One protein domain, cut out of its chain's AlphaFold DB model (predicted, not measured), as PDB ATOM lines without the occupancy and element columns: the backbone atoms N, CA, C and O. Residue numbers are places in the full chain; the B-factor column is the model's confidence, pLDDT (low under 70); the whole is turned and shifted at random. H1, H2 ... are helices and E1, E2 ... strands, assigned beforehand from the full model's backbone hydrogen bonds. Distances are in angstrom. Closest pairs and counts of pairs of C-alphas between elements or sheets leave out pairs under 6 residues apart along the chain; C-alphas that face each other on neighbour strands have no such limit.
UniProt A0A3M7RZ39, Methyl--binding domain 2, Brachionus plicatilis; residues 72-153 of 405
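AT A GLANCE: This is residues 72 to 153 of the 405 residues of the protein "Methyl--binding domain 2" of Brachionus plicatilis (UniProt A0A3M7RZ39). A two-stranded hairpin, E1 and E2, with a short helix, H1, near E2, makes a loosely built body with long loops, and a longer helix, H2, forms an arm apart from the hairpin and H1. The free stretch, residues 145 to 153, sticks out at the far end of this arm, and the loop between E1 and E2 lies toward the opposite end of the longest axis. The printed part has 82 residues with two named strands and two named helices, in the order E1, E2, H1, H2; the sheet, E1 - E2, is antiparallel. The class is mixed, helices and strands, with under half of the residues in named elements. The whole is loose, with a radius of gyration of the C-alphas of 16.0 A, and flat, spanning 52 by 36 by 15 A.

IN THESE COORDINATES: Strand E1, residues 72 to 77, begins at C-alpha 72 at (35.659, 52.379, -32.665) and is 16.5 A from first to last C-alpha. Strand E2, residues 87 to 93, is the longest strand, at 19.5 A, and ends at C-alpha 93 at (39.973, 49.593, -36.644). Helix H2, residues 138 to 151, is the longest helix, at 19.7 A, and ends at C-alpha 151 at (14.096, 25.446, -34.018). Helix H1, residues 113 to 120, is 10.4 A long.

HOW THE PARTS SIT: E1 and E2 are a hairpin, antiparallel, with 155 degrees between their N-to-C directions. The C-alphas of Lys 73 and Tyr 91, which face each other, are 4.6 A apart. N 74 and O 90 are within hydrogen-bond range at 2.8 A, and so are N 88 and O 76 at 2.9 A. Residues 91 to 92 of E2 also pair with residues 109 to 110, antiparallel. E2 and H1 are near each other, with 6 pairs of C-alphas within 10 A but no pair within 8 A. E1 and H1 are apart. H2 is apart from E1, E2 and H1. Before H2, residues 129 to 130 pair with residues 135 to 136, antiparallel. In H1 and H2 every O i to N i+4 pair is within hydrogen-bond range.

THE WHOLE: The two C-alphas farthest apart, those of Lys 80 and Asn 153, are 53.3 A apart. Without residues 145 to 153, which stand free, the body spans 39 by 36 by 16 A. The printed part has no cut. The links E2 to H1, 19 residues, and H1 to H2, 17 residues, are long; the link E1 to E2, 9 residues, is short. The mean pLDDT of the printed part is 70.4, and 34 residues are under 70, among them residues 93 to 107 and 143 to 153.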
ATOM      1  N   LYS A  72      36.343  51.145 -33.064       80.88
ATOM      2  CA  LYS A  72      35.659  52.379 -32.665       80.88
ATOM      3  C   LYS A  72      34.615  52.780 -33.704       80.88
ATOM      4  O   LYS A  72      34.857  52.703 -34.906       80.88
ATOM      5  N   LYS A  73      33.453  53.231 -33.226       84.81
ATOM      6  CA  LYS A  73      32.428  53.892 -34.042       84.81
ATOM      7  C   LYS A  73      32.736  55.390 -34.111       84.81
ATOM      8  O   LYS A  73      32.865  56.038 -33.076       84.81
ATOM      9  N   GLU A  74      32.799  55.932 -35.317       83.62
ATOM     10  CA  GLU A  74      32.816  57.362 -35.609       83.62
ATOM     11  C   GLU A  74      31.470  57.767 -36.217       83.62
ATOM     12  O   GLU A  74      30.964  57.116 -37.130       83.62
ATOM     13  N   GLU A  75      30.881  58.847 -35.717       85.75
ATOM     14  CA  GLU A  75      29.663  59.439 -36.265       85.75
ATOM     15  C   GLU A  75      29.981  60.874 -36.678       85.75
ATOM     16  O   GLU A  75      30.440  61.669 -35.859       85.75
ATOM     17  N   LYS A  76      29.806  61.194 -37.962       82.62
ATOM     18  CA  LYS A  76      30.098  62.520 -38.513       82.62
ATOM     19  C   LYS A  76      28.852  63.076 -39.187       82.62
ATOM     20  O   LYS A  76      28.355  62.499 -40.150       82.62
ATOM     21  N   ILE A  77      28.377  64.208 -38.685       83.50
ATOM     22  CA  ILE A  77      27.228  64.926 -39.240       83.50
ATOM     23  C   ILE A  77      27.661  65.648 -40.520       83.50
ATOM     24  O   ILE A  77      28.740  66.245 -40.580       83.50
ATOM     25  N   ARG A  78      26.831  65.575 -41.560       77.56
ATOM     26  CA  ARG A  78      27.021  66.306 -42.814       77.56
ATOM     27  C   ARG A  78      26.705  67.783 -42.593       77.56
ATOM     28  O   ARG A  78      25.636  68.120 -42.090       77.56
ATOM     29  N   THR A  79      27.625  68.661 -42.979       75.06
ATOM     30  CA  THR A  79      27.512  70.114 -42.759       75.06
ATOM     31  C   THR A  79      27.053  70.891 -43.992       75.06
ATOM     32  O   THR A  79      26.703  72.058 -43.868       75.06
ATOM     33  N   LYS A  80      27.058  70.276 -45.182       69.31
ATOM     34  CA  LYS A  80      26.754  70.938 -46.460       69.31
ATOM     35  C   LYS A  80      25.811  70.086 -47.319       69.31
ATOM     36  O   LYS A  80      25.825  68.860 -47.221       69.31
ATOM     37  N   GLY A  81      25.049  70.746 -48.193       70.12
ATOM     38  CA  GLY A  81      24.160  70.119 -49.181       70.12
ATOM     39  C   GLY A  81      22.758  69.782 -48.660       70.12
ATOM     40  O   GLY A  81      22.434  70.020 -47.503       70.12
ATOM     41  N   ILE A  82      21.925  69.189 -49.521       64.06
ATOM     42  CA  ILE A  82      20.528  68.800 -49.214       64.06
ATOM     43  C   ILE A  82      20.458  67.754 -48.088       64.06
ATOM     44  O   ILE A  82      19.452  67.623 -47.402       64.06
ATOM     45  N   THR A  83      21.552  67.023 -47.867       66.94
ATOM     46  CA  THR A  83      21.677  66.036 -46.788       66.94
ATOM     47  C   THR A  83      22.358  66.590 -45.533       66.94
ATOM     48  O   THR A  83      22.749  65.815 -44.657       66.94
ATOM     49  N   ALA A  84      22.512  67.915 -45.428       69.62
ATOM     50  CA  ALA A  84      23.007  68.561 -44.218       69.62
ATOM     51  C   ALA A  84      22.117  68.200 -43.016       69.62
ATOM     52  O   ALA A  84      20.893  68.198 -43.106       69.62
ATOM     53  N   GLY A  85      22.748  67.848 -41.895       71.50
ATOM     54  CA  GLY A  85      22.070  67.356 -40.692       71.50
ATOM     55  C   GLY A  85      21.930  65.831 -40.604       71.50
ATOM     56  O   GLY A  85      21.683  65.317 -39.514       71.50
ATOM     57  N   LEU A  86      22.164  65.077 -41.688       76.81
ATOM     58  CA  LEU A  86      22.256  63.615 -41.607       76.81
ATOM     59  C   LEU A  86      23.623  63.173 -41.057       76.81
ATOM     60  O   LEU A  86      24.659  63.762 -41.364       76.81
ATOM     61  N   SER A  87      23.622  62.119 -40.240       78.69
ATOM     62  CA  SER A  87      24.815  61.533 -39.620       78.69
ATOM     63  C   SER A  87      25.330  60.332 -40.423       78.69
ATOM     64  O   SER A  87      24.627  59.323 -40.536       78.69
ATOM     65  N   ASP A  88      26.571  60.395 -40.905       80.44
ATOM     66  CA  ASP A  88      27.274  59.236 -41.461       80.44
ATOM     67  C   ASP A  88      27.982  58.477 -40.347       80.44
ATOM     68  O   ASP A  88      28.719  59.061 -39.549       80.44
ATOM     69  N   ILE A  89      27.797  57.160 -40.320       84.06
ATOM     70  CA  ILE A  89      28.429  56.287 -39.335       84.06
ATOM     71  C   ILE A  89      29.509  55.477 -40.025       84.06
ATOM     72  O   ILE A  89      29.281  54.864 -41.066       84.06
ATOM     73  N   SER A  90      30.700  55.480 -39.444       83.06
ATOM     74  CA  SER A  90      31.837  54.712 -39.926       83.06
ATOM     75  C   SER A  90      32.496  53.970 -38.773       83.06
ATOM     76  O   SER A  90      32.615  54.501 -37.674       83.06
ATOM     77  N   TYR A  91      32.933  52.741 -39.011       84.25
ATOM     78  CA  TYR A  91      33.709  51.970 -38.043       84.25
ATOM     79  C   TYR A  91      35.177  51.990 -38.439       84.25
ATOM     80  O   TYR A  91      35.498  51.803 -39.610       84.25
ATOM     81  N   VAL A  92      36.059  52.231 -37.475       81.56
ATOM     82  CA  VAL A  92      37.508  52.290 -37.686       81.56
ATOM     83  C   VAL A  92      38.175  51.251 -36.797       81.56
ATOM     84  O   VAL A  92      37.869  51.151 -35.606       81.56
ATOM     85  N   CYS A  93      39.080  50.473 -37.387       69.94
ATOM     86  CA  CYS A  93      39.973  49.593 -36.644       69.94
ATOM     87  C   CYS A  93      41.148  50.426 -36.111       69.94
ATOM     88  O   CYS A  93      41.886  51.021 -36.899       69.94
ATOM     89  N   THR A  94      41.296  50.504 -34.786       65.50
ATOM     90  CA  THR A  94      42.309  51.326 -34.101       65.50
ATOM     91  C   THR A  94      43.489  50.514 -33.566       65.50
ATOM     92  O   THR A  94      44.352  51.093 -32.915       65.50
ATOM     93  N   SER A  95      43.530  49.193 -33.766       56.91
ATOM     94  CA  SER A  95      44.629  48.354 -33.281       56.91
ATOM     95  C   SER A  95      45.352  47.627 -34.416       56.91
ATOM     96  O   SER A  95      44.789  46.764 -35.085       56.91
ATOM     97  N   ASP A  96      46.651  47.906 -34.540       53.56
ATOM     98  CA  ASP A  96      47.612  47.126 -35.341       53.56
ATOM     99  C   ASP A  96      47.830  45.700 -34.792       53.56
ATOM    100  O   ASP A  96      48.479  44.873 -35.422       53.56
ATOM    101  N   LYS A  97      47.268  45.392 -33.612       49.62
ATOM    102  CA  LYS A  97      47.365  44.103 -32.902       49.62
ATOM    103  C   LYS A  97      46.013  43.400 -32.727       49.62
ATOM    104  O   LYS A  97      45.800  42.696 -31.745       49.62
ATOM    105  N   SER A  98      45.052  43.627 -33.619       52.00
ATOM    106  CA  SER A  98      43.868  42.767 -33.674       52.00
ATOM    107  C   SER A  98      44.233  41.507 -34.455       52.00
ATOM    108  O   SER A  98      44.438  41.588 -35.663       52.00
ATOM    109  N   GLU A  99      44.257  40.347 -33.796       52.66
ATOM    110  CA  GLU A  99      44.490  39.005 -34.382       52.66
ATOM    111  C   GLU A  99      43.535  38.645 -35.544       52.66
ATOM    112  O   GLU A  99      43.634  37.588 -36.170       52.66
ATOM    113  N   LEU A 100      42.583  39.529 -35.848       53.25
ATOM    114  CA  LEU A 100      41.589  39.382 -36.896       53.25
ATOM    115  C   LEU A 100      41.739  40.325 -38.087       53.25
ATOM    116  O   LEU A 100      41.030  40.162 -39.080       53.25
ATOM    117  N   ALA A 101      42.611  41.321 -37.995       51.66
ATOM    118  CA  ALA A 101      42.865  42.230 -39.092       51.66
ATOM    119  C   ALA A 101      44.016  41.660 -39.927       51.66
ATOM    120  O   ALA A 101      45.143  41.562 -39.451       51.66
ATOM    121  N   LYS A 102      43.748  41.301 -41.189       54.88
ATOM    122  CA  LYS A 102      44.821  41.141 -42.185       54.88
ATOM    123  C   LYS A 102      45.762  42.364 -42.087       54.88
ATOM    124  O   LYS A 102      45.247  43.479 -41.921       54.88
ATOM    125  N   PRO A 103      47.095  42.194 -42.174       48.72
ATOM    126  CA  PRO A 103      48.030  43.312 -42.064       48.72
ATOM    127  C   PRO A 103      47.664  44.397 -43.095       48.72
ATOM    128  O   PRO A 103      47.426  44.092 -44.262       48.72
ATOM    129  N   GLY A 104      47.522  45.652 -42.647       57.56
ATOM    130  CA  GLY A 104      47.113  46.789 -43.491       57.56
ATOM    131  C   GLY A 104      45.629  47.201 -43.428       57.56
ATOM    132  O   GLY A 104      45.130  47.857 -44.349       57.56
ATOM    133  N   ILE A 105      44.887  46.807 -42.385       61.47
ATOM    134  CA  ILE A 105      43.495  47.251 -42.132       61.47
ATOM    135  C   ILE A 105      43.400  48.364 -41.072       61.47
ATOM    136  O   ILE A 105      42.370  49.038 -40.977       61.47
ATOM    137  N   ALA A 106      44.461  48.605 -40.304       59.19
ATOM    138  CA  ALA A 106      44.486  49.687 -39.329       59.19
ATOM    139  C   ALA A 106      44.234  51.047 -39.999       59.19
ATOM    140  O   ALA A 106      44.775  51.350 -41.062       59.19
ATOM    141  N   GLY A 107      43.326  51.833 -39.420       64.25
ATOM    142  CA  GLY A 107      42.926  53.139 -39.953       64.25
ATOM    143  C   GLY A 107      41.923  53.116 -41.116       64.25
ATOM    144  O   GLY A 107      41.412  54.176 -41.483       64.25
ATOM    145  N   LYS A 108      41.563  51.948 -41.678       72.00
ATOM    146  CA  LYS A 108      40.510  51.870 -42.707       72.00
ATOM    147  C   LYS A 108      39.130  52.116 -42.091       72.00
ATOM    148  O   LYS A 108      38.798  51.574 -41.035       72.00
ATOM    149  N   LYS A 109      38.331  52.946 -42.772       79.19
ATOM    150  CA  LYS A 109      36.963  53.295 -42.369       79.19
ATOM    151  C   LYS A 109      35.954  52.434 -43.119       79.19
ATOM    152  O   LYS A 109      35.942  52.435 -44.346       79.19
ATOM    153  N   PHE A 110      35.078  51.772 -42.378       81.44
ATOM    154  CA  PHE A 110      34.002  50.936 -42.904       81.44
ATOM    155  C   PHE A 110      32.683  51.677 -42.809       81.44
ATOM    156  O   PHE A 110      32.256  52.054 -41.716       81.44
ATOM    157  N   LYS A 111      32.047  51.894 -43.957       80.69
ATOM    158  CA  LYS A 111      30.846  52.724 -44.107       80.69
ATOM    159  C   LYS A 111      29.565  51.893 -44.129       80.69
ATOM    160  O   LYS A 111      28.478  52.449 -44.009       80.69
ATOM    161  N   SER A 112      29.669  50.566 -44.241       80.75
ATOM    162  CA  SER A 112      28.508  49.671 -44.270       80.75
ATOM    163  C   SER A 112      28.684  48.405 -43.444       80.75
ATOM    164  O   SER A 112      29.778  47.860 -43.314       80.75
ATOM    165  N   LYS A 113      27.553  47.878 -42.954       80.00
ATOM    166  CA  LYS A 113      27.477  46.571 -42.293       80.00
ATOM    167  C   LYS A 113      28.025  45.457 -43.189       80.00
ATOM    168  O   LYS A 113      28.697  44.570 -42.693       80.00
ATOM    169  N   VAL A 114      27.799  45.520 -44.503       80.81
ATOM    170  CA  VAL A 114      28.277  44.486 -45.442       80.81
ATOM    171  C   VAL A 114      29.804  44.480 -45.543       80.81
ATOM    172  O   VAL A 114      30.409  43.412 -45.549       80.81
ATOM    173  N   GLU A 115      30.438  45.654 -45.575       80.12
ATOM    174  CA  GLU A 115      31.904  45.776 -45.568       80.12
ATOM    175  C   GLU A 115      32.492  45.224 -44.267       80.12
ATOM    176  O   GLU A 115      33.479  44.492 -44.283       80.12
ATOM    177  N   LEU A 116      31.823  45.522 -43.153       78.56
ATOM    178  CA  LEU A 116      32.168  45.017 -41.831       78.56
ATOM    179  C   LEU A 116      32.097  43.478 -41.773       78.56
ATOM    180  O   LEU A 116      33.023  42.831 -41.288       78.56
ATOM    181  N   ASN A 117      31.046  42.883 -42.347       78.56
ATOM    182  CA  ASN A 117      30.868  41.428 -42.422       78.56
ATOM    183  C   ASN A 117      31.937  40.752 -43.282       78.56
ATOM    184  O   ASN A 117      32.403  39.674 -42.934       78.56
ATOM    185  N   ARG A 118      32.346  41.375 -44.395       79.75
ATOM    186  CA  ARG A 118      33.396  40.830 -45.273       79.75
ATOM    187  C   ARG A 118      34.749  40.732 -44.566       79.75
ATOM    188  O   ARG A 118      35.531  39.843 -44.884       79.75
ATOM    189  N   ILE A 119      35.028  41.633 -43.621       74.81
ATOM    190  CA  ILE A 119      36.295  41.650 -42.876       74.81
ATOM    191  C   ILE A 119      36.265  40.719 -41.680       74.81
ATOM    192  O   ILE A 119      37.240  40.010 -41.442       74.81
ATOM    193  N   PHE A 120      35.161  40.704 -40.936       71.75
ATOM    194  CA  PHE A 120      35.015  39.775 -39.823       71.75
ATOM    195  C   PHE A 120      34.836  38.324 -40.273       71.75
ATOM    196  O   PHE A 120      35.224  37.415 -39.538       71.75
ATOM    197  N   GLY A 121      34.317  38.104 -41.486       70.56
ATOM    198  CA  GLY A 121      34.083  36.775 -42.037       70.56
ATOM    199  C   GLY A 121      33.234  35.926 -41.092       70.56
ATOM    200  O   GLY A 121      32.305  36.422 -40.460       70.56
ATOM    201  N   GLU A 122      33.594  34.653 -40.953       67.50
ATOM    202  CA  GLU A 122      32.933  33.705 -40.043       67.50
ATOM    203  C   GLU A 122      33.369  33.853 -38.575       67.50
ATOM    204  O   GLU A 122      32.790  33.233 -37.686       67.50
ATOM    205  N   LYS A 123      34.387  34.675 -38.292       63.44
ATOM    206  CA  LYS A 123      34.996  34.762 -36.958       63.44
ATOM    207  C   LYS A 123      34.186  35.616 -35.979       63.44
ATOM    208  O   LYS A 123      34.269  35.386 -34.776       63.44
ATOM    209  N   TYR A 124      33.412  36.591 -36.465       69.75
ATOM    210  CA  TYR A 124      32.472  37.360 -35.639       69.75
ATOM    211  C   TYR A 124      31.129  37.520 -36.340       69.75
ATOM    212  O   TYR A 124      31.044  38.108 -37.419       69.75
ATOM    213  N   ASP A 125      30.066  37.071 -35.673       72.25
ATOM    214  CA  ASP A 125      28.705  37.268 -36.154       72.25
ATOM    215  C   ASP A 125      28.207  38.687 -35.838       72.25
ATOM    216  O   ASP A 125      27.878  39.054 -34.708       72.25
ATOM    217  N   THR A 126      28.119  39.501 -36.879       73.69
ATOM    218  CA  THR A 126      27.552  40.853 -36.852       73.69
ATOM    219  C   THR A 126      26.052  40.871 -37.160       73.69
ATOM    220  O   THR A 126      25.456  41.949 -37.251       73.69
ATOM    221  N   SER A 127      25.394  39.723 -37.350       75.00
ATOM    222  CA  SER A 127      23.968  39.646 -37.693       75.00
ATOM    223  C   SER A 127      23.112  40.419 -36.684       75.00
ATOM    224  O   SER A 127      22.273  41.243 -37.064       75.00
ATOM    225  N   LEU A 128      23.442  40.291 -35.397       73.62
ATOM    226  CA  LEU A 128      22.764  40.966 -34.288       73.62
ATOM    227  C   LEU A 128      23.172  42.435 -34.087       73.62
ATOM    228  O   LEU A 128      22.501  43.152 -33.339       73.62
ATOM    229  N   LEU A 129      24.239  42.903 -34.743       81.06
ATOM    230  CA  LEU A 129      24.721  44.280 -34.642       81.06
ATOM    231  C   LEU A 129      23.762  45.243 -35.355       81.06
ATOM    232  O   LEU A 129      23.499  45.114 -36.554       81.06
ATOM    233  N   ASP A 130      23.285  46.255 -34.633       81.44
ATOM    234  CA  ASP A 130      22.673  47.437 -35.233       81.44
ATOM    235  C   ASP A 130      23.784  48.398 -35.672       81.44
ATOM    236  O   ASP A 130      24.445  49.024 -34.840       81.44
ATOM    237  N   PHE A 131      23.992  48.520 -36.986       78.75
ATOM    238  CA  PHE A 131      25.059  49.345 -37.558       78.75
ATOM    239  C   PHE A 131      24.932  50.823 -37.160       78.75
ATOM    240  O   PHE A 131      25.948  51.479 -36.933       78.75
ATOM    241  N   LYS A 132      23.702  51.337 -36.993       77.50
ATOM    242  CA  LYS A 132      23.465  52.742 -36.639       77.50
ATOM    243  C   LYS A 132      23.767  53.011 -35.162       77.50
ATOM    244  O   LYS A 132      24.309  54.051 -34.788       77.50
ATOM    245  N   ARG A 133      23.434  52.062 -34.287       73.06
ATOM    246  CA  ARG A 133      23.570  52.250 -32.833       73.06
ATOM    247  C   ARG A 133      24.882  51.706 -32.270       73.06
ATOM    248  O   ARG A 133      25.240  52.084 -31.160       73.06
ATOM    249  N   GLY A 134      25.592  50.848 -33.006       72.81
ATOM    250  CA  GLY A 134      26.816  50.184 -32.538       72.81
ATOM    251  C   GLY A 134      26.583  49.229 -31.365       72.81
ATOM    252  O   GLY A 134      27.521  48.865 -30.664       72.81
ATOM    253  N   LYS A 135      25.324  48.850 -31.127       78.69
ATOM    254  CA  LYS A 135      24.878  47.965 -30.046       78.69
ATOM    255  C   LYS A 135      24.115  46.787 -30.639       78.69
ATOM    256  O   LYS A 135      23.658  46.846 -31.781       78.69
ATOM    257  N   ILE A 136      23.952  45.717 -29.863       78.06
ATOM    258  CA  ILE A 136      23.114  44.589 -30.271       78.06
ATOM    259  C   ILE A 136      21.676  45.094 -30.386       78.06
ATOM    260  O   ILE A 136      21.142  45.715 -29.462       78.06
ATOM    261  N   SER A 137      21.038  44.822 -31.521       77.81
ATOM    262  CA  SER A 137      19.622  45.115 -31.703       77.81
ATOM    263  C   SER A 137      18.810  44.244 -30.751       77.81
ATOM    264  O   SER A 137      18.761  43.023 -30.890       77.81
ATOM    265  N   GLN A 138      18.132  44.868 -29.784       72.44
ATOM    266  CA  GLN A 138      17.287  44.151 -28.823       72.44
ATOM    267  C   GLN A 138      16.163  43.377 -29.520       72.44
ATOM    268  O   GLN A 138      15.808  42.278 -29.093       72.44
ATOM    269  N   LEU A 139      15.614  43.920 -30.614       74.31
ATOM    270  CA  LEU A 139      14.612  43.223 -31.420       74.31
ATOM    271  C   LEU A 139      15.212  42.013 -32.135       74.31
ATOM    272  O   LEU A 139      14.612  40.940 -32.082       74.31
ATOM    273  N   ALA A 140      16.379  42.162 -32.769       69.69
ATOM    274  CA  ALA A 140      17.047  41.047 -33.438       69.69
ATOM    275  C   ALA A 140      17.441  39.960 -32.431       69.69
ATOM    276  O   ALA A 140      17.189  38.788 -32.676       69.69
ATOM    277  N   TYR A 141      17.936  40.345 -31.253       72.12
ATOM    278  CA  TYR A 141      18.269  39.427 -30.168       72.12
ATOM    279  C   TYR A 141      17.040  38.669 -29.642       72.12
ATOM    280  O   TYR A 141      17.075  37.450 -29.475       72.12
ATOM    281  N   ARG A 142      15.906  39.356 -29.445       71.69
ATOM    282  CA  ARG A 142      14.637  38.712 -29.059       71.69
ATOM    283  C   ARG A 142      14.113  37.774 -30.150       71.69
ATOM    284  O   ARG A 142      13.600  36.707 -29.826       71.69
ATOM    285  N   LYS A 143      14.231  38.147 -31.429       69.12
ATOM    286  CA  LYS A 143      13.872  37.285 -32.569       69.12
ATOM    287  C   LYS A 143      14.786  36.063 -32.653       69.12
ATOM    288  O   LYS A 143      14.278  34.959 -32.767       69.12
ATOM    289  N   PHE A 144      16.092  36.244 -32.494       69.69
ATOM    290  CA  PHE A 144      17.081  35.170 -32.472       69.69
ATOM    291  C   PHE A 144      16.824  34.181 -31.327       69.69
ATOM    292  O   PHE A 144      16.786  32.979 -31.561       69.69
ATOM    293  N   ARG A 145      16.528  34.664 -30.110       69.38
ATOM    294  CA  ARG A 145      16.139  33.793 -28.984       69.38
ATOM    295  C   ARG A 145      14.835  33.039 -29.237       69.38
ATOM    296  O   ARG A 145      14.759  31.859 -28.914       69.38
ATOM    297  N   ARG A 146      13.820  33.692 -29.820       62.84
ATOM    298  CA  ARG A 146      12.578  33.000 -30.205       62.84
ATOM    299  C   ARG A 146      12.841  31.952 -31.278       62.84
ATOM    300  O   ARG A 146      12.388  30.834 -31.112       62.84
ATOM    301  N   ASN A 147      13.620  32.271 -32.307       59.41
ATOM    302  CA  ASN A 147      13.961  31.333 -33.375       59.41
ATOM    303  C   ASN A 147      14.789  30.150 -32.866       59.41
ATOM    304  O   ASN A 147      14.510  29.031 -33.266       59.41
ATOM    305  N   LYS A 148      15.724  30.355 -31.928       60.94
ATOM    306  CA  LYS A 148      16.463  29.256 -31.285       60.94
ATOM    307  C   LYS A 148      15.538  28.337 -30.478       60.94
ATOM    308  O   LYS A 148      15.673  27.123 -30.540       60.94
ATOM    309  N   ASN A 149      14.560  28.910 -29.773       54.53
ATOM    310  CA  ASN A 149      13.546  28.141 -29.046       54.53
ATOM    311  C   ASN A 149      12.503  27.484 -29.979       54.53
ATOM    312  O   ASN A 149      11.924  26.471 -29.609       54.53
ATOM    313  N   LEU A 150      12.262  28.033 -31.178       48.28
ATOM    314  CA  LEU A 150      11.350  27.471 -32.186       48.28
ATOM    315  C   LEU A 150      12.018  26.419 -33.086       48.28
ATOM    316  O   LEU A 150      11.337  25.501 -33.519       48.28
ATOM    317  N   GLN A 151      13.329  26.499 -33.333       50.25
ATOM    318  CA  GLN A 151      14.096  25.446 -34.018       50.25
ATOM    319  C   GLN A 151      14.133  24.136 -33.218       50.25
ATOM    320  O   GLN A 151      14.346  23.077 -33.794       50.25
ATOM    321  N   ALA A 152      13.859  24.194 -31.912       52.38
ATOM    322  CA  ALA A 152      13.670  23.014 -31.078       52.38
ATOM    323  C   ALA A 152      12.306  22.319 -31.292       52.38
ATOM    324  O   ALA A 152      12.103  21.235 -30.753       52.38
ATOM    325  N   ASN A 153      11.365  22.909 -32.051       48.00
ATOM    326  CA  ASN A 153      10.050  22.315 -32.295       48.00
ATOM    327  C   ASN A 153       9.609  22.436 -33.778       48.00
ATOM    328  O   ASN A 153       9.182  23.512 -34.212       48.00
TER     329      ASN A 153